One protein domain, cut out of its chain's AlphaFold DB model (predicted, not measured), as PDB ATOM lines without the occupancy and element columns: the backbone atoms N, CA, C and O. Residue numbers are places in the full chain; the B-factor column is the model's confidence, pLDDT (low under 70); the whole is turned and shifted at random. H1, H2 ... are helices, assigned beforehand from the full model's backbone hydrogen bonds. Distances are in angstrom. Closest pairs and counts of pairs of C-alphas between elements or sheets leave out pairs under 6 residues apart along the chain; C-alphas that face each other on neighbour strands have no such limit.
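AT A GLANCE: This is residues 2 to 144 of the 144 residues of the protein "ABC-2 transporter permease" of Dorea longicatena (UniProt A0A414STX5). The longest helix, H5, runs side by side with H2, and H2 lies between H5 and H1. H3 slants away from the end of H2, and H4 folds back from H3's far end toward the start of H5, leaving an open frame. The printed part has 143 residues with five named helices, H1 to H5 in chain order, and no named strand: all helix. It is loose, radius of gyration of the C-alphas 19.0 A, spanning 60 by 44 by 26 A.

IN THESE COORDINATES: H5, residues 112 to 142, is 45.5 A long and ends at C-alpha 142 (-25.366, 31.616, 63.459). H1, residues 2 to 31, 43.7 A, begins at C-alpha 2 (-25.255, 35.464, 52.480). H2 is residues 39 to 65, 39.5 A; H3 71 to 95, 36.5 A; H4 97 to 109, 18.1 A.

HOW THE PARTS SIT: H1, H2 and H5 form a bundle, helices side by side. H2, the hub, touches H5 at a shallow tilt of 17 degrees, the same way; C-alphas 54 and 127 are closest, 5.0 A. H1 and H2 are a hairpin, closest at C-alphas 11 and 53, 6.9 A. Residues 71 to 78 of H3 touch H2, closest at C-alphas 71 and 63, 6.1 A. H3 and H4 only just touch, with 3 pairs of C-alphas within 8 A, only at the corner, closest at C-alphas 93 and 100, 5.7 A. H4 and H5 meet only through their link; H3 and H5 are apart. Every O i to N i+4 pair is within hydrogen-bond range in H1, H2, H4 and H5, and 19 of 21 in H3.

THE WHOLE: C-alphas 34 and 144, the farthest apart, are 62.6 A apart. The printed part has no cut and no long link. pLDDT is under 70 at residues 33 to 37, 66 to 75 and 140 to 144.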
ATOM      1  N   TYR A   2     -25.832  34.127  52.692       72.69
ATOM      2  CA  TYR A   2     -25.255  35.464  52.480       72.69
ATOM      3  C   TYR A   2     -23.763  35.559  52.060       72.69
ATOM      4  O   TYR A   2     -23.431  36.365  51.194       72.69
ATOM      5  N   VAL A   3     -22.843  34.735  52.601       72.31
ATOM      6  CA  VAL A   3     -21.412  34.773  52.186       72.31
ATOM      7  C   VAL A   3     -21.248  34.460  50.702       72.31
ATOM      8  O   VAL A   3     -20.551  35.177  49.994       72.31
ATOM      9  N   ARG A   4     -21.881  33.380  50.228       73.94
ATOM     10  CA  ARG A   4     -21.736  32.916  48.840       73.94
ATOM     11  C   ARG A   4     -22.167  33.981  47.848       73.94
ATOM     12  O   ARG A   4     -21.484  34.200  46.858       73.94
ATOM     13  N   GLU A   5     -23.263  34.652  48.162       76.75
ATOM     14  CA  GLU A   5     -23.860  35.684  47.327       76.75
ATOM     15  C   GLU A   5     -22.926  36.891  47.172       76.75
ATOM     16  O   GLU A   5     -22.680  37.328  46.053       76.75
ATOM     17  N   LYS A   6     -22.277  37.342  48.258       78.25
ATOM     18  CA  LYS A   6     -21.266  38.413  48.194       78.25
ATOM     19  C   LYS A   6     -20.043  38.043  47.355       78.25
ATOM     20  O   LYS A   6     -19.554  38.876  46.595       78.25
ATOM     21  N   TYR A   7     -19.542  36.815  47.492       79.56
ATOM     22  CA  TYR A   7     -18.381  36.354  46.724       79.56
ATOM     23  C   TYR A   7     -18.713  36.158  45.235       79.56
ATOM     24  O   TYR A   7     -17.912  36.554  44.391       79.56
ATOM     25  N   MET A   8     -19.895  35.619  44.902       80.00
ATOM     26  CA  MET A   8     -20.368  35.531  43.513       80.00
ATOM     27  C   MET A   8     -20.598  36.911  42.903       80.00
ATOM     28  O   MET A   8     -20.139  37.159  41.795       80.00
ATOM     29  N   PHE A   9     -21.250  37.820  43.630       81.62
ATOM     30  CA  PHE A   9     -21.491  39.180  43.156       81.62
ATOM     31  C   PHE A   9     -20.180  39.917  42.874       81.62
ATOM     32  O   PHE A   9     -20.030  40.522  41.819       81.62
ATOM     33  N   SER A  10     -19.197  39.798  43.771       81.12
ATOM     34  CA  SER A  10     -17.865  40.367  43.556       81.12
ATOM     35  C   SER A  10     -17.189  39.799  42.311       81.12
ATOM     36  O   SER A  10     -16.597  40.558  41.558       81.12
ATOM     37  N   PHE A  11     -17.278  38.487  42.080       79.75
ATOM     38  CA  PHE A  11     -16.678  37.862  40.902       79.75
ATOM     39  C   PHE A  11     -17.356  38.309  39.602       79.75
ATOM     40  O   PHE A  11     -16.674  38.675  38.650       79.75
ATOM     41  N   ILE A  12     -18.691  38.346  39.582       84.50
ATOM     42  CA  ILE A  12     -19.470  38.790  38.420       84.50
ATOM     43  C   ILE A  12     -19.177  40.261  38.106       84.50
ATOM     44  O   ILE A  12     -18.913  40.588  36.956       84.50
ATOM     45  N   MET A  13     -19.147  41.139  39.114       83.62
ATOM     46  CA  MET A  13     -18.821  42.558  38.930       83.62
ATOM     47  C   MET A  13     -17.417  42.761  38.358       83.62
ATOM     48  O   MET A  13     -17.243  43.574  37.453       83.62
ATOM     49  N   THR A  14     -16.429  42.006  38.845       82.88
ATOM     50  CA  THR A  14     -15.062  42.044  38.313       82.88
ATOM     51  C   THR A  14     -15.022  41.603  36.843       82.88
ATOM     52  O   THR A  14     -14.407  42.281  36.022       82.88
ATOM     53  N   LEU A  15     -15.721  40.519  36.481       83.06
ATOM     54  CA  LEU A  15     -15.802  40.045  35.091       83.06
ATOM     55  C   LEU A  15     -16.532  41.034  34.172       83.06
ATOM     56  O   LEU A  15     -16.083  41.275  33.054       83.06
ATOM     57  N   CYS A  16     -17.633  41.635  34.633       86.50
ATOM     58  CA  CYS A  16     -18.346  42.668  33.881       86.50
ATOM     59  C   CYS A  16     -17.474  43.909  33.667       86.50
ATOM     60  O   CYS A  16     -17.431  44.436  32.559       86.50
ATOM     61  N   GLY A  17     -16.754  44.352  34.703       84.38
ATOM     62  CA  GLY A  17     -15.811  45.465  34.606       84.38
ATOM     63  C   GLY A  17     -14.717  45.208  33.570       84.38
ATOM     64  O   GLY A  17     -14.425  46.085  32.760       84.38
ATOM     65  N   TRP A  18     -14.181  43.987  33.530       84.81
ATOM     66  CA  TRP A  18     -13.219  43.595  32.501       84.81
ATOM     67  C   TRP A  18     -13.816  43.577  31.098       84.81
ATOM     68  O   TRP A  18     -13.222  44.130  30.181       84.81
ATOM     69  N   GLY A  19     -15.007  42.992  30.931       83.75
ATOM     70  CA  GLY A  19     -15.679  42.956  29.633       83.75
ATOM     71  C   GLY A  19     -15.870  44.358  29.049       83.75
ATOM     72  O   GLY A  19     -15.635  44.568  27.864       83.75
ATOM     73  N   ILE A  20     -16.213  45.337  29.892       87.38
ATOM     74  CA  ILE A  20     -16.295  46.747  29.489       87.38
ATOM     75  C   ILE A  20     -14.913  47.289  29.095       87.38
ATOM     76  O   ILE A  20     -14.807  47.949  28.064       87.38
ATOM     77  N   GLY A  21     -13.862  46.985  29.864       83.75
ATOM     78  CA  GLY A  21     -12.479  47.372  29.552       83.75
ATOM     79  C   GLY A  21     -12.009  46.869  28.184       83.75
ATOM     80  O   GLY A  21     -11.563  47.669  27.365       83.75
ATOM     81  N   VAL A  22     -12.225  45.583  27.890       83.25
ATOM     82  CA  VAL A  22     -11.895  44.965  26.592       83.25
ATOM     83  C   VAL A  22     -12.662  45.628  25.449       83.25
ATOM     84  O   VAL A  22     -12.087  45.910  24.400       83.25
ATOM     85  N   ILE A  23     -13.951  45.922  25.646       85.69
ATOM     86  CA  ILE A  23     -14.765  46.619  24.641       85.69
ATOM     87  C   ILE A  23     -14.233  48.039  24.408       85.69
ATOM     88  O   ILE A  23     -14.081  48.450  23.260       85.69
ATOM     89  N   CYS A  24     -13.912  48.785  25.469       84.06
ATOM     90  CA  CYS A  24     -13.339  50.128  25.361       84.06
ATOM     91  C   CYS A  24     -11.989  50.126  24.636       84.06
ATOM     92  O   CYS A  24     -11.780  50.946  23.744       84.06
ATOM     93  N   ALA A  25     -11.099  49.196  24.981       80.38
ATOM     94  CA  ALA A  25      -9.804  49.056  24.329       80.38
ATOM     95  C   ALA A  25      -9.960  48.629  22.853       80.38
ATOM     96  O   ALA A  25      -9.287  49.170  21.979       80.38
ATOM     97  N   GLY A  26     -10.927  47.758  22.540       81.56
ATOM     98  CA  GLY A  26     -11.268  47.402  21.160       81.56
ATOM     99  C   GLY A  26     -11.785  48.595  20.346       81.56
ATOM    100  O   GLY A  26     -11.384  48.786  19.200       81.56
ATOM    101  N   ILE A  27     -12.628  49.447  20.940       83.56
ATOM    102  CA  ILE A  27     -13.111  50.681  20.297       83.56
ATOM    103  C   ILE A  27     -11.958  51.667  20.061       83.56
ATOM    104  O   ILE A  27     -11.905  52.288  19.000       83.56
ATOM    105  N   ALA A  28     -11.023  51.803  21.005       80.19
ATOM    106  CA  ALA A  28      -9.861  52.680  20.854       80.19
ATOM    107  C   ALA A  28      -8.995  52.286  19.642       80.19
ATOM    108  O   ALA A  28      -8.638  53.148  18.836       80.19
ATOM    109  N   VAL A  29      -8.767  50.984  19.448       79.88
ATOM    110  CA  VAL A  29      -8.053  50.435  18.281       79.88
ATOM    111  C   VAL A  29      -8.780  50.729  16.965       79.88
ATOM    112  O   VAL A  29      -8.147  51.077  15.970       79.88
ATOM    113  N   LEU A  30     -10.115  50.667  16.949       79.12
ATOM    114  CA  LEU A  30     -10.904  51.017  15.760       79.12
ATOM    115  C   LEU A  30     -10.822  52.512  15.406       79.12
ATOM    116  O   LEU A  30     -10.891  52.865  14.230       79.12
ATOM    117  N   ILE A  31     -10.681  53.389  16.404       83.81
ATOM    118  CA  ILE A  31     -10.554  54.843  16.202       83.81
ATOM    119  C   ILE A  31      -9.154  55.206  15.693       83.81
ATOM    120  O   ILE A  31      -9.009  56.132  14.891       83.81
ATOM    121  N   LYS A  32      -8.120  54.490  16.145       79.69
ATOM    122  CA  LYS A  32      -6.727  54.768  15.804       79.69
ATOM    123  C   LYS A  32      -6.061  53.500  15.252       79.69
ATOM    124  O   LYS A  32      -5.404  52.782  16.001       79.69
ATOM    125  N   PRO A  33      -6.138  53.253  13.930       62.38
ATOM    126  CA  PRO A  33      -5.728  51.985  13.310       62.38
ATOM    127  C   PRO A  33      -4.209  51.707  13.327       62.38
ATOM    128  O   PRO A  33      -3.747  50.785  12.664       62.38
ATOM    129  N   GLY A  34      -3.424  52.517  14.046       65.44
ATOM    130  CA  GLY A  34      -2.002  52.286  14.310       65.44
ATOM    131  C   GLY A  34      -1.708  51.699  15.696       65.44
ATOM    132  O   GLY A  34      -0.567  51.322  15.941       65.44
ATOM    133  N   GLU A  35      -2.692  51.628  16.600       67.75
ATOM    134  CA  GLU A  35      -2.581  50.868  17.851       67.75
ATOM    135  C   GLU A  35      -3.045  49.436  17.601       67.75
ATOM    136  O   GLU A  35      -4.158  49.206  17.132       67.75
ATOM    137  N   VAL A  36      -2.177  48.468  17.882       66.31
ATOM    138  CA  VAL A  36      -2.497  47.048  17.737       66.31
ATOM    139  C   VAL A  36      -3.098  46.566  19.051       66.31
ATOM    140  O   VAL A  36      -2.602  46.884  20.131       66.31
ATOM    141  N   PHE A  37      -4.188  45.808  18.968       67.31
ATOM    142  CA  PHE A  37      -4.743  45.128  20.132       67.31
ATOM    143  C   PHE A  37      -3.850  43.929  20.474       67.31
ATOM    144  O   PHE A  37      -4.073  42.820  19.985       67.31
ATOM    145  N   ASP A  38      -2.796  44.169  21.250       71.81
ATOM    146  CA  ASP A  38      -1.791  43.150  21.540       71.81
ATOM    147  C   ASP A  38      -2.225  42.173  22.637       71.81
ATOM    148  O   ASP A  38      -2.822  42.525  23.660       71.81
ATOM    149  N   LEU A  39      -1.853  40.909  22.434       70.38
ATOM    150  CA  LEU A  39      -2.054  39.815  23.387       70.38
ATOM    151  C   LEU A  39      -1.363  40.085  24.733       70.38
ATOM    152  O   LEU A  39      -1.871  39.672  25.774       70.38
ATOM    153  N   GLU A  40      -0.249  40.816  24.723       72.12
ATOM    154  CA  GLU A  40       0.470  41.234  25.930       72.12
ATOM    155  C   GLU A  40      -0.344  42.218  26.782       72.12
ATOM    156  O   GLU A  40      -0.385  42.089  28.008       72.12
ATOM    157  N   MET A  41      -1.055  43.157  26.149       76.50
ATOM    158  CA  MET A  41      -1.927  44.102  26.851       76.50
ATOM    159  C   MET A  41      -3.086  43.363  27.530       76.50
ATOM    160  O   MET A  41      -3.342  43.569  28.716       76.50
ATOM    161  N   LEU A  42      -3.719  42.424  26.817       76.75
ATOM    162  CA  LEU A  42      -4.743  41.543  27.387       76.75
ATOM    163  C   LEU A  42      -4.211  40.687  28.547       76.75
ATOM    164  O   LEU A  42      -4.908  40.501  29.546       76.75
ATOM    165  N   ALA A  43      -2.994  40.153  28.425       74.88
ATOM    166  CA  ALA A  43      -2.372  39.347  29.471       74.88
ATOM    167  C   ALA A  43      -2.112  40.173  30.742       74.88
ATOM    168  O   ALA A  43      -2.435  39.723  31.844       74.88
ATOM    169  N   MET A  44      -1.610  41.404  30.601       74.25
ATOM    170  CA  MET A  44      -1.437  42.333  31.724       74.25
ATOM    171  C   MET A  44      -2.766  42.681  32.405       74.25
ATOM    172  O   MET A  44      -2.845  42.688  33.639       74.25
ATOM    173  N   GLU A  45      -3.823  42.935  31.629       77.50
ATOM    174  CA  GLU A  45      -5.157  43.193  32.181       77.50
ATOM    175  C   GLU A  45      -5.699  41.982  32.951       77.50
ATOM    176  O   GLU A  45      -6.189  42.132  34.075       77.50
ATOM    177  N   LEU A  46      -5.544  40.771  32.404       78.06
ATOM    178  CA  LEU A  46      -5.944  39.524  33.063       78.06
ATOM    179  C   LEU A  46      -5.222  39.327  34.400       78.06
ATOM    180  O   LEU A  46      -5.873  39.069  35.415       78.06
ATOM    181  N   ILE A  47      -3.897  39.487  34.431       80.75
ATOM    182  CA  ILE A  47      -3.097  39.377  35.662       80.75
ATOM    183  C   ILE A  47      -3.609  40.369  36.711       80.75
ATOM    184  O   ILE A  47      -3.890  39.986  37.850       80.75
ATOM    185  N   THR A  48      -3.805  41.623  36.304       80.06
ATOM    186  CA  THR A  48      -4.284  42.709  37.167       80.06
ATOM    187  C   THR A  48      -5.653  42.390  37.775       80.06
ATOM    188  O   THR A  48      -5.888  42.609  38.966       80.06
ATOM    189  N   ILE A  49      -6.551  41.786  37.000       82.38
ATOM    190  CA  ILE A  49      -7.880  41.376  37.466       82.38
ATOM    191  C   ILE A  49      -7.824  40.279  38.515       82.38
ATOM    192  O   ILE A  49      -8.548  40.354  39.512       82.38
ATOM    193  N   PHE A  50      -6.973  39.274  38.330       79.81
ATOM    194  CA  PHE A  50      -6.824  38.211  39.319       79.81
ATOM    195  C   PHE A  50      -6.289  38.752  40.653       79.81
ATOM    196  O   PHE A  50      -6.771  38.327  41.709       79.81
ATOM    197  N   VAL A  51      -5.407  39.760  40.623       81.06
ATOM    198  CA  VAL A  51      -4.995  40.494  41.833       81.06
ATOM    199  C   VAL A  51      -6.190  41.189  42.484       81.06
ATOM    200  O   VAL A  51      -6.458  40.979  43.670       81.06
ATOM    201  N   PHE A  52      -6.943  41.995  41.725       79.50
ATOM    202  CA  PHE A  52      -8.107  42.709  42.257       79.50
ATOM    203  C   PHE A  52      -9.154  41.754  42.837       79.50
ATOM    204  O   PHE A  52      -9.714  42.020  43.902       79.50
ATOM    205  N   GLN A  53      -9.366  40.608  42.196       79.31
ATOM    206  CA  GLN A  53     -10.265  39.565  42.668       79.31
ATOM    207  C   GLN A  53      -9.795  38.952  43.995       79.31
ATOM    208  O   GLN A  53     -10.610  38.742  44.903       79.31
ATOM    209  N   ALA A  54      -8.494  38.683  44.146       81.38
ATOM    210  CA  ALA A  54      -7.923  38.190  45.396       81.38
ATOM    211  C   ALA A  54      -8.078  39.222  46.528       81.38
ATOM    212  O   ALA A  54      -8.551  38.880  47.617       81.38
ATOM    213  N   ILE A  55      -7.779  40.497  46.253       80.62
ATOM    214  CA  ILE A  55      -7.947  41.605  47.207       80.62
ATOM    215  C   ILE A  55      -9.416  41.744  47.619       80.62
ATOM    216  O   ILE A  55      -9.712  41.819  48.813       80.62
ATOM    217  N   ALA A  56     -10.349  41.721  46.666       81.00
ATOM    218  CA  ALA A  56     -11.779  41.781  46.947       81.00
ATOM    219  C   ALA A  56     -12.226  40.613  47.843       81.00
ATOM    220  O   ALA A  56     -12.947  40.818  48.823       81.00
ATOM    221  N   GLY A  57     -11.732  39.398  47.580       81.50
ATOM    222  CA  GLY A  57     -11.988  38.220  48.411       81.50
ATOM    223  C   GLY A  57     -11.511  38.377  49.859       81.50
ATOM    224  O   GLY A  57     -12.246  38.017  50.786       81.50
ATOM    225  N   ILE A  58     -10.322  38.952  50.066       81.25
ATOM    226  CA  ILE A  58      -9.779  39.264  51.399       81.25
ATOM    227  C   ILE A  58     -10.623  40.350  52.074       81.25
ATOM    228  O   ILE A  58     -11.044  40.199  53.221       81.25
ATOM    229  N   VAL A  59     -10.931  41.431  51.358       80.06
ATOM    230  CA  VAL A  59     -11.740  42.548  51.857       80.06
ATOM    231  C   VAL A  59     -13.115  42.075  52.330       80.06
ATOM    232  O   VAL A  59     -13.563  42.478  53.405       80.06
ATOM    233  N   ILE A  60     -13.783  41.202  51.571       80.88
ATOM    234  CA  ILE A  60     -15.074  40.627  51.966       80.88
ATOM    235  C   ILE A  60     -14.917  39.795  53.244       80.88
ATOM    236  O   ILE A  60     -15.741  39.929  54.152       80.88
ATOM    237  N   ALA A  61     -13.852  38.993  53.355       79.56
ATOM    238  CA  ALA A  61     -13.588  38.196  54.551       79.56
ATOM    239  C   ALA A  61     -13.409  39.057  55.801       79.56
ATOM    240  O   ALA A  61     -13.996  38.780  56.851       79.56
ATOM    241  N   ILE A  62     -12.640  40.138  55.679       74.81
ATOM    242  CA  ILE A  62     -12.410  41.070  56.777       74.81
ATOM    243  C   ILE A  62     -13.716  41.807  57.120       74.81
ATOM    244  O   ILE A  62     -14.097  41.861  58.289       74.81
ATOM    245  N   ARG A  63     -14.470  42.306  56.131       74.62
ATOM    246  CA  ARG A  63     -15.763  42.982  56.364       74.62
ATOM    247  C   ARG A  63     -16.764  42.095  57.104       74.62
ATOM    248  O   ARG A  63     -17.397  42.568  58.042       74.62
ATOM    249  N   LEU A  64     -16.884  40.821  56.725       75.00
ATOM    250  CA  LEU A  64     -17.773  39.864  57.400       75.00
ATOM    251  C   LEU A  64     -17.349  39.589  58.849       75.00
ATOM    252  O   LEU A  64     -18.192  39.296  59.700       75.00
ATOM    253  N   ARG A  65     -16.053  39.699  59.158       71.62
ATOM    254  CA  ARG A  65     -15.544  39.565  60.526       71.62
ATOM    255  C   ARG A  65     -15.885  40.774  61.404       71.62
ATOM    256  O   ARG A  65     -16.169  40.576  62.579       71.62
ATOM    257  N   PHE A  66     -15.893  41.986  60.847       69.25
ATOM    258  CA  PHE A  66     -16.012  43.249  61.594       69.25
ATOM    259  C   PHE A  66     -17.347  44.000  61.397       69.25
ATOM    260  O   PHE A  66     -17.374  45.221  61.535       69.25
ATOM    261  N   GLU A  67     -18.447  43.310  61.065       61.41
ATOM    262  CA  GLU A  67     -19.774  43.934  60.882       61.41
ATOM    263  C   GLU A  67     -20.139  44.906  62.031       61.41
ATOM    264  O   GLU A  67     -20.161  44.516  63.196       61.41
ATOM    265  N   GLY A  68     -20.379  46.181  61.686       62.97
ATOM    266  CA  GLY A  68     -20.649  47.301  62.603       62.97
ATOM    267  C   GLY A  68     -19.980  48.615  62.155       62.97
ATOM    268  O   GLY A  68     -19.280  48.647  61.143       62.97
ATOM    269  N   GLU A  69     -20.148  49.706  62.912       56.47
ATOM    270  CA  GLU A  69     -19.604  51.058  62.624       56.47
ATOM    271  C   GLU A  69     -18.078  51.072  62.370       56.47
ATOM    272  O   GLU A  69     -17.553  51.855  61.577       56.47
ATOM    273  N   LYS A  70     -17.372  50.102  62.964       58.66
ATOM    274  CA  LYS A  70     -15.927  49.867  62.829       58.66
ATOM    275  C   LYS A  70     -15.512  49.361  61.438       58.66
ATOM    276  O   LYS A  70     -14.354  49.507  61.055       58.66
ATOM    277  N   GLY A  71     -16.443  48.830  60.641       55.97
ATOM    278  CA  GLY A  71     -16.190  48.351  59.279       55.97
ATOM    279  C   GLY A  71     -15.878  49.458  58.262       55.97
ATOM    280  O   GLY A  71     -15.270  49.171  57.229       55.97
ATOM    281  N   ARG A  72     -16.236  50.723  58.547       64.38
ATOM    282  CA  ARG A  72     -15.931  51.873  57.670       64.38
ATOM    283  C   ARG A  72     -14.432  52.165  57.573       64.38
ATOM    284  O   ARG A  72     -13.964  52.528  56.501       64.38
ATOM    285  N   PHE A  73     -13.686  51.952  58.657       66.50
ATOM    286  CA  PHE A  73     -12.242  52.215  58.712       66.50
ATOM    287  C   PHE A  73     -11.391  50.999  58.344       66.50
ATOM    288  O   PHE A  73     -10.254  51.134  57.912       66.50
ATOM    289  N   VAL A  74     -11.957  49.800  58.441       67.69
ATOM    290  CA  VAL A  74     -11.276  48.553  58.078       67.69
ATOM    291  C   VAL A  74     -10.853  48.529  56.606       67.69
ATOM    292  O   VAL A  74      -9.783  48.012  56.297       67.69
ATOM    293  N   LEU A  75     -11.652  49.108  55.702       68.75
ATOM    294  CA  LEU A  75     -11.300  49.173  54.282       68.75
ATOM    295  C   LEU A  75     -10.059  50.033  54.007       68.75
ATOM    296  O   LEU A  75      -9.110  49.499  53.432       68.75
ATOM    297  N   PRO A  76     -10.029  51.324  54.401       72.06
ATOM    298  CA  PRO A  76      -8.860  52.157  54.165       72.06
ATOM    299  C   PRO A  76      -7.630  51.618  54.893       72.06
ATOM    300  O   PRO A  76      -6.557  51.646  54.310       72.06
ATOM    301  N   ILE A  77      -7.774  51.046  56.097       78.50
ATOM    302  CA  ILE A  77      -6.651  50.431  56.825       78.50
ATOM    303  C   ILE A  77      -6.092  49.221  56.068       78.50
ATOM    304  O   ILE A  77      -4.881  49.116  55.910       78.50
ATOM    305  N   ALA A  78      -6.944  48.321  55.569       74.38
ATOM    306  CA  ALA A  78      -6.488  47.159  54.806       74.38
ATOM    307  C   ALA A  78      -5.759  47.575  53.519       74.38
ATOM    308  O   ALA A  78      -4.701  47.031  53.215       74.38
ATOM    309  N   ILE A  79      -6.289  48.573  52.804       78.19
ATOM    310  CA  ILE A  79      -5.636  49.137  51.616       78.19
ATOM    311  C   ILE A  79      -4.285  49.754  51.997       78.19
ATOM    312  O   ILE A  79      -3.295  49.476  51.329       78.19
ATOM    313  N   LEU A  80      -4.217  50.515  53.095       81.06
ATOM    314  CA  LEU A  80      -2.977  51.128  53.579       81.06
ATOM    315  C   LEU A  80      -1.905  50.087  53.911       81.06
ATOM    316  O   LEU A  80      -0.746  50.276  53.562       81.06
ATOM    317  N   VAL A  81      -2.285  48.986  54.567       81.94
ATOM    318  CA  VAL A  81      -1.361  47.898  54.921       81.94
ATOM    319  C   VAL A  81      -0.816  47.216  53.669       81.94
ATOM    320  O   VAL A  81       0.385  46.966  53.594       81.94
ATOM    321  N   ILE A  82      -1.670  46.955  52.673       81.50
ATOM    322  CA  ILE A  82      -1.236  46.392  51.388       81.50
ATOM    323  C   ILE A  82      -0.262  47.357  50.702       81.50
ATOM    324  O   ILE A  82       0.826  46.947  50.308       81.50
ATOM    325  N   PHE A  83      -0.608  48.645  50.629       80.50
ATOM    326  CA  PHE A  83       0.221  49.662  49.980       80.50
ATOM    327  C   PHE A  83       1.581  49.828  50.664       80.50
ATOM    328  O   PHE A  83       2.613  49.861  49.998       80.50
ATOM    329  N   ALA A  84       1.595  49.875  51.998       86.69
ATOM    330  CA  ALA A  84       2.816  49.951  52.788       86.69
ATOM    331  C   ALA A  84       3.683  48.698  52.606       86.69
ATOM    332  O   ALA A  84       4.892  48.814  52.425       86.69
ATOM    333  N   GLY A  85       3.075  47.507  52.592       86.56
ATOM    334  CA  GLY A  85       3.778  46.255  52.320       86.56
ATOM    335  C   GLY A  85       4.429  46.250  50.937       86.56
ATOM    336  O   GLY A  85       5.627  45.997  50.826       86.56
ATOM    337  N   CYS A  86       3.674  46.605  49.895       85.81
ATOM    338  CA  CYS A  86       4.194  46.725  48.532       85.81
ATOM    339  C   CYS A  86       5.338  47.743  48.441       85.81
ATOM    340  O   CYS A  86       6.353  47.466  47.808       85.81
ATOM    341  N   TYR A  87       5.201  48.892  49.107       84.69
ATOM    342  CA  TYR A  87       6.231  49.926  49.132       84.69
ATOM    343  C   TYR A  87       7.524  49.445  49.803       84.69
ATOM    344  O   TYR A  87       8.605  49.642  49.253       84.69
ATOM    345  N   ILE A  88       7.427  48.772  50.953       88.88
ATOM    346  CA  ILE A  88       8.594  48.245  51.676       88.88
ATOM    347  C   ILE A  88       9.298  47.166  50.848       88.88
ATOM    348  O   ILE A  88      10.517  47.212  50.709       88.88
ATOM    349  N   ILE A  89       8.545  46.226  50.269       86.25
ATOM    350  CA  ILE A  89       9.110  45.153  49.438       86.25
ATOM    351  C   ILE A  89       9.781  45.746  48.194       86.25
ATOM    352  O   ILE A  89      10.930  45.418  47.906       86.25
ATOM    353  N   GLY A  90       9.106  46.657  47.487       82.69
ATOM    354  CA  GLY A  90       9.657  47.312  46.299       82.69
ATOM    355  C   GLY A  90      10.907  48.134  46.610       82.69
ATOM    356  O   GLY A  90      11.909  48.022  45.907       82.69
ATOM    357  N   SER A  91      10.885  48.903  47.704       84.44
ATOM    358  CA  SER A  91      12.046  49.658  48.174       84.44
ATOM    359  C   SER A  91      13.209  48.722  48.499       84.44
ATOM    360  O   SER A  91      14.305  48.925  47.985       84.44
ATOM    361  N   PHE A  92      12.963  47.646  49.250       85.88
ATOM    362  CA  PHE A  92      13.981  46.660  49.605       85.88
ATOM    363  C   PHE A  92      14.625  46.013  48.374       85.88
ATOM    364  O   PHE A  92      15.851  45.936  48.296       85.88
ATOM    365  N   VAL A  93      13.827  45.595  47.389       84.75
ATOM    366  CA  VAL A  93      14.343  45.047  46.123       84.75
ATOM    367  C   VAL A  93      15.168  46.095  45.370       84.75
ATOM    368  O   VAL A  93      16.216  45.766  44.823       84.75
ATOM    369  N   MET A  94      14.751  47.365  45.378       81.94
ATOM    370  CA  MET A  94      15.452  48.438  44.669       81.94
ATOM    371  C   MET A  94      16.817  48.780  45.277       81.94
ATOM    372  O   MET A  94      17.745  49.090  44.531       81.94
ATOM    373  N   VAL A  95      16.965  48.709  46.607       87.31
ATOM    374  CA  VAL A  95      18.253  48.984  47.274       87.31
ATOM    375  C   VAL A  95      19.229  47.804  47.137       87.31
ATOM    376  O   VAL A  95      20.443  47.995  47.155       87.31
ATOM    377  N   ASN A  96      18.726  46.580  46.957       85.75
ATOM    378  CA  ASN A  96      19.546  45.376  46.837       85.75
ATOM    379  C   ASN A  96      19.809  45.014  45.366       85.75
ATOM    380  O   ASN A  96      19.126  44.167  44.793       85.75
ATOM    381  N   LEU A  97      20.850  45.610  44.773       78.81
ATOM    382  CA  LEU A  97      21.241  45.400  43.368       78.81
ATOM    383  C   LEU A  97      21.392  43.918  42.978       78.81
ATOM    384  O   LEU A  97      20.808  43.500  41.985       78.81
ATOM    385  N   GLY A  98      22.081  43.107  43.790       82.75
ATOM    386  CA  GLY A  98      22.257  41.673  43.506       82.75
ATOM    387  C   GLY A  98      20.951  40.867  43.543       82.75
ATOM    388  O   GLY A  98      20.781  39.912  42.787       82.75
ATOM    389  N   LEU A  99      19.994  41.278  44.381       81.88
ATOM    390  CA  LEU A  99      18.673  40.653  44.472       81.88
ATOM    391  C   LEU A  99      17.778  41.094  43.306       81.88
ATOM    392  O   LEU A  99      17.100  40.262  42.713       81.88
ATOM    393  N   LYS A 100      17.836  42.374  42.918       82.12
ATOM    394  CA  LYS A 100      17.183  42.899  41.709       82.12
ATOM    395  C   LYS A 100      17.664  42.180  40.449       82.12
ATOM    396  O   LYS A 100      16.845  41.802  39.617       82.12
ATOM    397  N   GLU A 101      18.971  41.981  40.316       84.56
ATOM    398  CA  GLU A 101      19.578  41.333  39.153       84.56
ATOM    399  C   GLU A 101      19.265  39.831  39.117       84.56
ATOM    400  O   GLU A 101      18.859  39.326  38.077       84.56
ATOM    401  N   SER A 102      19.299  39.146  40.267       83.06
ATOM    402  CA  SER A 102      18.885  37.737  40.371       83.06
ATOM    403  C   SER A 102      17.399  37.529  40.060       83.06
ATOM    404  O   SER A 102      17.048  36.584  39.361       83.06
ATOM    405  N   ILE A 103      16.515  38.407  40.552       82.56
ATOM    406  CA  ILE A 103      15.080  38.351  40.229       82.56
ATOM    407  C   ILE A 103      14.864  38.617  38.741       82.56
ATOM    408  O   ILE A 103      14.110  37.891  38.109       82.56
ATOM    409  N   SER A 104      15.534  39.620  38.170       81.25
ATOM    410  CA  SER A 104      15.432  39.914  36.738       81.25
ATOM    411  C   SER A 104      15.946  38.762  35.876       81.25
ATOM    412  O   SER A 104      15.353  38.480  34.842       81.25
ATOM    413  N   TYR A 105      17.025  38.101  36.298       82.88
ATOM    414  CA  TYR A 105      17.569  36.931  35.618       82.88
ATOM    415  C   TYR A 105      16.593  35.752  35.687       82.88
ATOM    416  O   TYR A 105      16.261  35.181  34.655       82.88
ATOM    417  N   MET A 106      16.045  35.451  36.870       79.69
ATOM    418  CA  MET A 106      15.056  34.379  37.020       79.69
ATOM    419  C   MET A 106      13.753  34.668  36.269       79.69
ATOM    420  O   MET A 106      13.184  33.755  35.689       79.69
ATOM    421  N   ILE A 107      13.287  35.920  36.235       80.25
ATOM    422  CA  ILE A 107      12.120  36.315  35.429       80.25
ATOM    423  C   ILE A 107      12.426  36.198  33.932       80.25
ATOM    424  O   ILE A 107      11.545  35.816  33.185       80.25
ATOM    425  N   GLY A 108      13.650  36.506  33.491       77.75
ATOM    426  CA  GLY A 108      14.043  36.348  32.088       77.75
ATOM    427  C   GLY A 108      14.243  34.891  31.657       77.75
ATOM    428  O   GLY A 108      14.122  34.585  30.474       77.75
ATOM    429  N   GLU A 109      14.554  33.999  32.601       80.31
ATOM    430  CA  GLU A 109      14.698  32.557  32.364       80.31
ATOM    431  C   GLU A 109      13.343  31.829  32.396       80.31
ATOM    432  O   GLU A 109      13.117  30.893  31.628       80.31
ATOM    433  N   ILE A 110      12.423  32.274  33.258       77.19
ATOM    434  CA  ILE A 110      11.057  31.752  33.350       77.19
ATOM    435  C   ILE A 110      10.211  32.395  32.249       77.19
ATOM    436  O   ILE A 110      10.095  33.610  32.167       77.19
ATOM    437  N   GLY A 111       9.557  31.589  31.413       78.44
ATOM    438  CA  GLY A 111       8.690  32.131  30.367       78.44
ATOM    439  C   GLY A 111       7.513  32.928  30.945       78.44
ATOM    440  O   GLY A 111       6.853  32.474  31.882       78.44
ATOM    441  N   ASP A 112       7.180  34.071  30.336       78.19
ATOM    442  CA  ASP A 112       6.081  34.960  30.767       78.19
ATOM    443  C   ASP A 112       4.746  34.222  30.976       78.19
ATOM    444  O   ASP A 112       3.956  34.541  31.868       78.19
ATOM    445  N   PHE A 113       4.511  33.173  30.186       77.06
ATOM    446  CA  PHE A 113       3.330  32.323  30.290       77.06
ATOM    447  C   PHE A 113       3.284  31.501  31.591       77.06
ATOM    448  O   PHE A 113       2.221  31.367  32.201       77.06
ATOM    449  N   GLU A 114       4.423  30.980  32.062       83.31
ATOM    450  CA  GLU A 114       4.504  30.257  33.340       83.31
ATOM    451  C   GLU A 114       4.274  31.200  34.524       83.31
ATOM    452  O   GLU A 114       3.546  30.862  35.468       83.31
ATOM    453  N   ILE A 115       4.818  32.419  34.450       82.94
ATOM    454  CA  ILE A 115       4.588  33.467  35.452       82.94
ATOM    455  C   ILE A 115       3.096  33.808  35.506       82.94
ATOM    456  O   ILE A 115       2.504  33.817  36.588       82.94
ATOM    457  N   ALA A 116       2.453  33.996  34.351       82.00
ATOM    458  CA  ALA A 116       1.025  34.280  34.281       82.00
ATOM    459  C   ALA A 116       0.173  33.155  34.901       82.00
ATOM    460  O   ALA A 116      -0.699  33.429  35.731       82.00
ATOM    461  N   ILE A 117       0.443  31.885  34.571       85.50
ATOM    462  CA  ILE A 117      -0.290  30.741  35.142       85.50
ATOM    463  C   ILE A 117      -0.096  30.669  36.656       85.50
ATOM    464  O   ILE A 117      -1.077  30.550  37.397       85.50
ATOM    465  N   SER A 118       1.149  30.752  37.130       86.44
ATOM    466  CA  SER A 118       1.450  30.673  38.564       86.44
ATOM    467  C   SER A 118       0.734  31.778  39.348       86.44
ATOM    468  O   SER A 118       0.143  31.518  40.400       86.44
ATOM    469  N   HIS A 119       0.678  32.986  38.786       84.44
ATOM    470  CA  HIS A 119      -0.019  34.125  39.363       84.44
ATOM    471  C   HIS A 119      -1.546  33.916  39.436       84.44
ATOM    472  O   HIS A 119      -2.174  34.213  40.462       84.44
ATOM    473  N   ILE A 120      -2.159  33.366  38.381       86.75
ATOM    474  CA  ILE A 120      -3.593  33.026  38.353       86.75
ATOM    475  C   ILE A 120      -3.918  31.984  39.429       86.75
ATOM    476  O   ILE A 120      -4.850  32.170  40.219       86.75
ATOM    477  N   VAL A 121      -3.129  30.908  39.499       90.81
ATOM    478  CA  VAL A 121      -3.314  29.827  40.480       90.81
ATOM    479  C   VAL A 121      -3.198  30.364  41.904       90.81
ATOM    480  O   VAL A 121      -4.056  30.077  42.743       90.81
ATOM    481  N   LEU A 122      -2.189  31.194  42.178       89.44
ATOM    482  CA  LEU A 122      -1.992  31.802  43.491       89.44
ATOM    483  C   LEU A 122      -3.182  32.683  43.889       89.44
ATOM    484  O   LEU A 122      -3.698  32.571  45.003       89.44
ATOM    485  N   SER A 123      -3.665  33.515  42.966       85.38
ATOM    486  CA  SER A 123      -4.806  34.407  43.196       85.38
ATOM    487  C   SER A 123      -6.091  33.631  43.507       85.38
ATOM    488  O   SER A 123      -6.818  33.964  44.451       85.38
ATOM    489  N   LEU A 124      -6.348  32.544  42.773       86.06
ATOM    490  CA  LEU A 124      -7.481  31.649  43.019       86.06
ATOM    491  C   LEU A 124      -7.372  30.931  44.369       86.06
ATOM    492  O   LEU A 124      -8.373  30.826  45.085       86.06
ATOM    493  N   LEU A 125      -6.175  30.480  44.756       89.19
ATOM    494  CA  LEU A 125      -5.935  29.860  46.062       89.19
ATOM    495  C   LEU A 125      -6.220  30.832  47.211       89.19
ATOM    496  O   LEU A 125      -6.933  30.477  48.153       89.19
ATOM    497  N   VAL A 126      -5.720  32.068  47.120       87.88
ATOM    498  CA  VAL A 126      -5.962  33.123  48.119       87.88
ATOM    499  C   VAL A 126      -7.453  33.435  48.233       87.88
ATOM    500  O   VAL A 126      -7.999  33.518  49.340       87.88
ATOM    501  N   TRP A 127      -8.137  33.562  47.096       85.62
ATOM    502  CA  TRP A 127      -9.576  33.796  47.059       85.62
ATOM    503  C   TRP A 127     -10.360  32.637  47.691       85.62
ATOM    504  O   TRP A 127     -11.226  32.860  48.542       85.62
ATOM    505  N   PHE A 128     -10.014  31.392  47.354       84.38
ATOM    506  CA  PHE A 128     -10.669  30.201  47.891       84.38
ATOM    507  C   PHE A 128     -10.438  30.034  49.399       84.38
ATOM    508  O   PHE A 128     -11.375  29.732  50.149       84.38
ATOM    509  N   ALA A 129      -9.214  30.278  49.873       87.00
ATOM    510  CA  ALA A 129      -8.886  30.276  51.296       87.00
ATOM    511  C   ALA A 129      -9.692  31.343  52.055       87.00
ATOM    512  O   ALA A 129     -10.281  31.048  53.100       87.00
ATOM    513  N   SER A 130      -9.795  32.550  51.487       85.50
ATOM    514  CA  SER A 130     -10.598  33.650  52.035       85.50
ATOM    515  C   SER A 130     -12.080  33.283  52.111       85.50
ATOM    516  O   SER A 130     -12.717  33.470  53.147       85.50
ATOM    517  N   TYR A 131     -12.626  32.665  51.064       82.75
ATOM    518  CA  TYR A 131     -14.002  32.175  51.040       82.75
ATOM    519  C   TYR A 131     -14.269  31.110  52.121       82.75
ATOM    520  O   TYR A 131     -15.229  31.219  52.895       82.75
ATOM    521  N   LYS A 132     -13.389  30.104  52.240       84.56
ATOM    522  CA  LYS A 132     -13.467  29.067  53.288       84.56
ATOM    523  C   LYS A 132     -13.403  29.671  54.690       84.56
ATOM    524  O   LYS A 132     -14.111  29.210  55.588       84.56
ATOM    525  N   TYR A 133     -12.552  30.674  54.895       84.06
ATOM    526  CA  TYR A 133     -12.442  31.388  56.163       84.06
ATOM    527  C   TYR A 133     -13.736  32.149  56.499       84.06
ATOM    528  O   TYR A 133     -14.297  31.953  57.580       84.06
ATOM    529  N   SER A 134     -14.270  32.920  55.551       81.88
ATOM    530  CA  SER A 134     -15.528  33.667  55.690       81.88
ATOM    531  C   SER A 134     -16.714  32.775  56.055       81.88
ATOM    532  O   SER A 134     -17.481  33.095  56.964       81.88
ATOM    533  N   MET A 135     -16.836  31.609  55.412       81.75
ATOM    534  CA  MET A 135     -17.864  30.621  55.757       81.75
ATOM    535  C   MET A 135     -17.747  30.113  57.198       81.75
ATOM    536  O   MET A 135     -18.768  29.917  57.855       81.75
ATOM    537  N   ARG A 136     -16.525  29.879  57.698       81.44
ATOM    538  CA  ARG A 136     -16.312  29.422  59.081       81.44
ATOM    539  C   ARG A 136     -16.733  30.477  60.100       81.44
ATOM    540  O   ARG A 136     -17.357  30.126  61.096       81.44
ATOM    541  N   ILE A 137     -16.416  31.748  59.850       77.75
ATOM    542  CA  ILE A 137     -16.804  32.859  60.731       77.75
ATOM    543  C   ILE A 137     -18.323  33.004  60.797       77.75
ATOM    544  O   ILE A 137     -18.872  33.110  61.889       77.75
ATOM    545  N   MET A 138     -19.010  32.960  59.655       74.50
ATOM    546  CA  MET A 138     -20.460  33.152  59.639       74.50
ATOM    547  C   MET A 138     -21.218  31.990  60.289       74.50
ATOM    548  O   MET A 138     -22.137  32.242  61.057       74.50
ATOM    549  N   LYS A 139     -20.769  30.738  60.099       71.56
ATOM    550  CA  LYS A 139     -21.327  29.595  60.841       71.56
ATOM    551  C   LYS A 139     -21.208  29.787  62.354       71.56
ATOM    552  O   LYS A 139     -22.160  29.526  63.066       71.56
ATOM    553  N   LYS A 140     -20.067  30.275  62.858       67.69
ATOM    554  CA  LYS A 140     -19.907  30.545  64.300       67.69
ATOM    555  C   LYS A 140     -20.863  31.624  64.822       67.69
ATOM    556  O   LYS A 140     -21.249  31.542  65.977       67.69
ATOM    557  N   LYS A 141     -21.224  32.611  63.994       63.16
ATOM    558  CA  LYS A 141     -22.195  33.659  64.346       63.16
ATOM    559  C   LYS A 141     -23.645  33.157  64.357       63.16
ATOM    560  O   LYS A 141     -24.432  33.681  65.121       63.16
ATOM    561  N   GLU A 142     -23.999  32.177  63.521       59.25
ATOM    562  CA  GLU A 142     -25.366  31.616  63.459       59.25
ATOM    563  C   GLU A 142     -25.695  30.663  64.626       59.25
ATOM    564  O   GLU A 142     -26.867  30.403  64.878       59.25
ATOM    565  N   PHE A 143     -24.686  30.135  65.331       54.69
ATOM    566  CA  PHE A 143     -24.851  29.205  66.462       54.69
ATOM    567  C   PHE A 143     -24.517  29.820  67.835       54.69
ATOM    568  O   PHE A 143     -24.383  29.082  68.810       54.69
ATOM    569  N   SER A 144     -24.341  31.142  67.909       48.91
ATOM    570  CA  SER A 144     -24.125  31.895  69.152       48.91
ATOM    571  C   SER A 144     -25.286  32.837  69.406       48.91
ATOM    572  O   SER A 144     -25.446  33.180  70.597       48.91
TER     573      SER A 144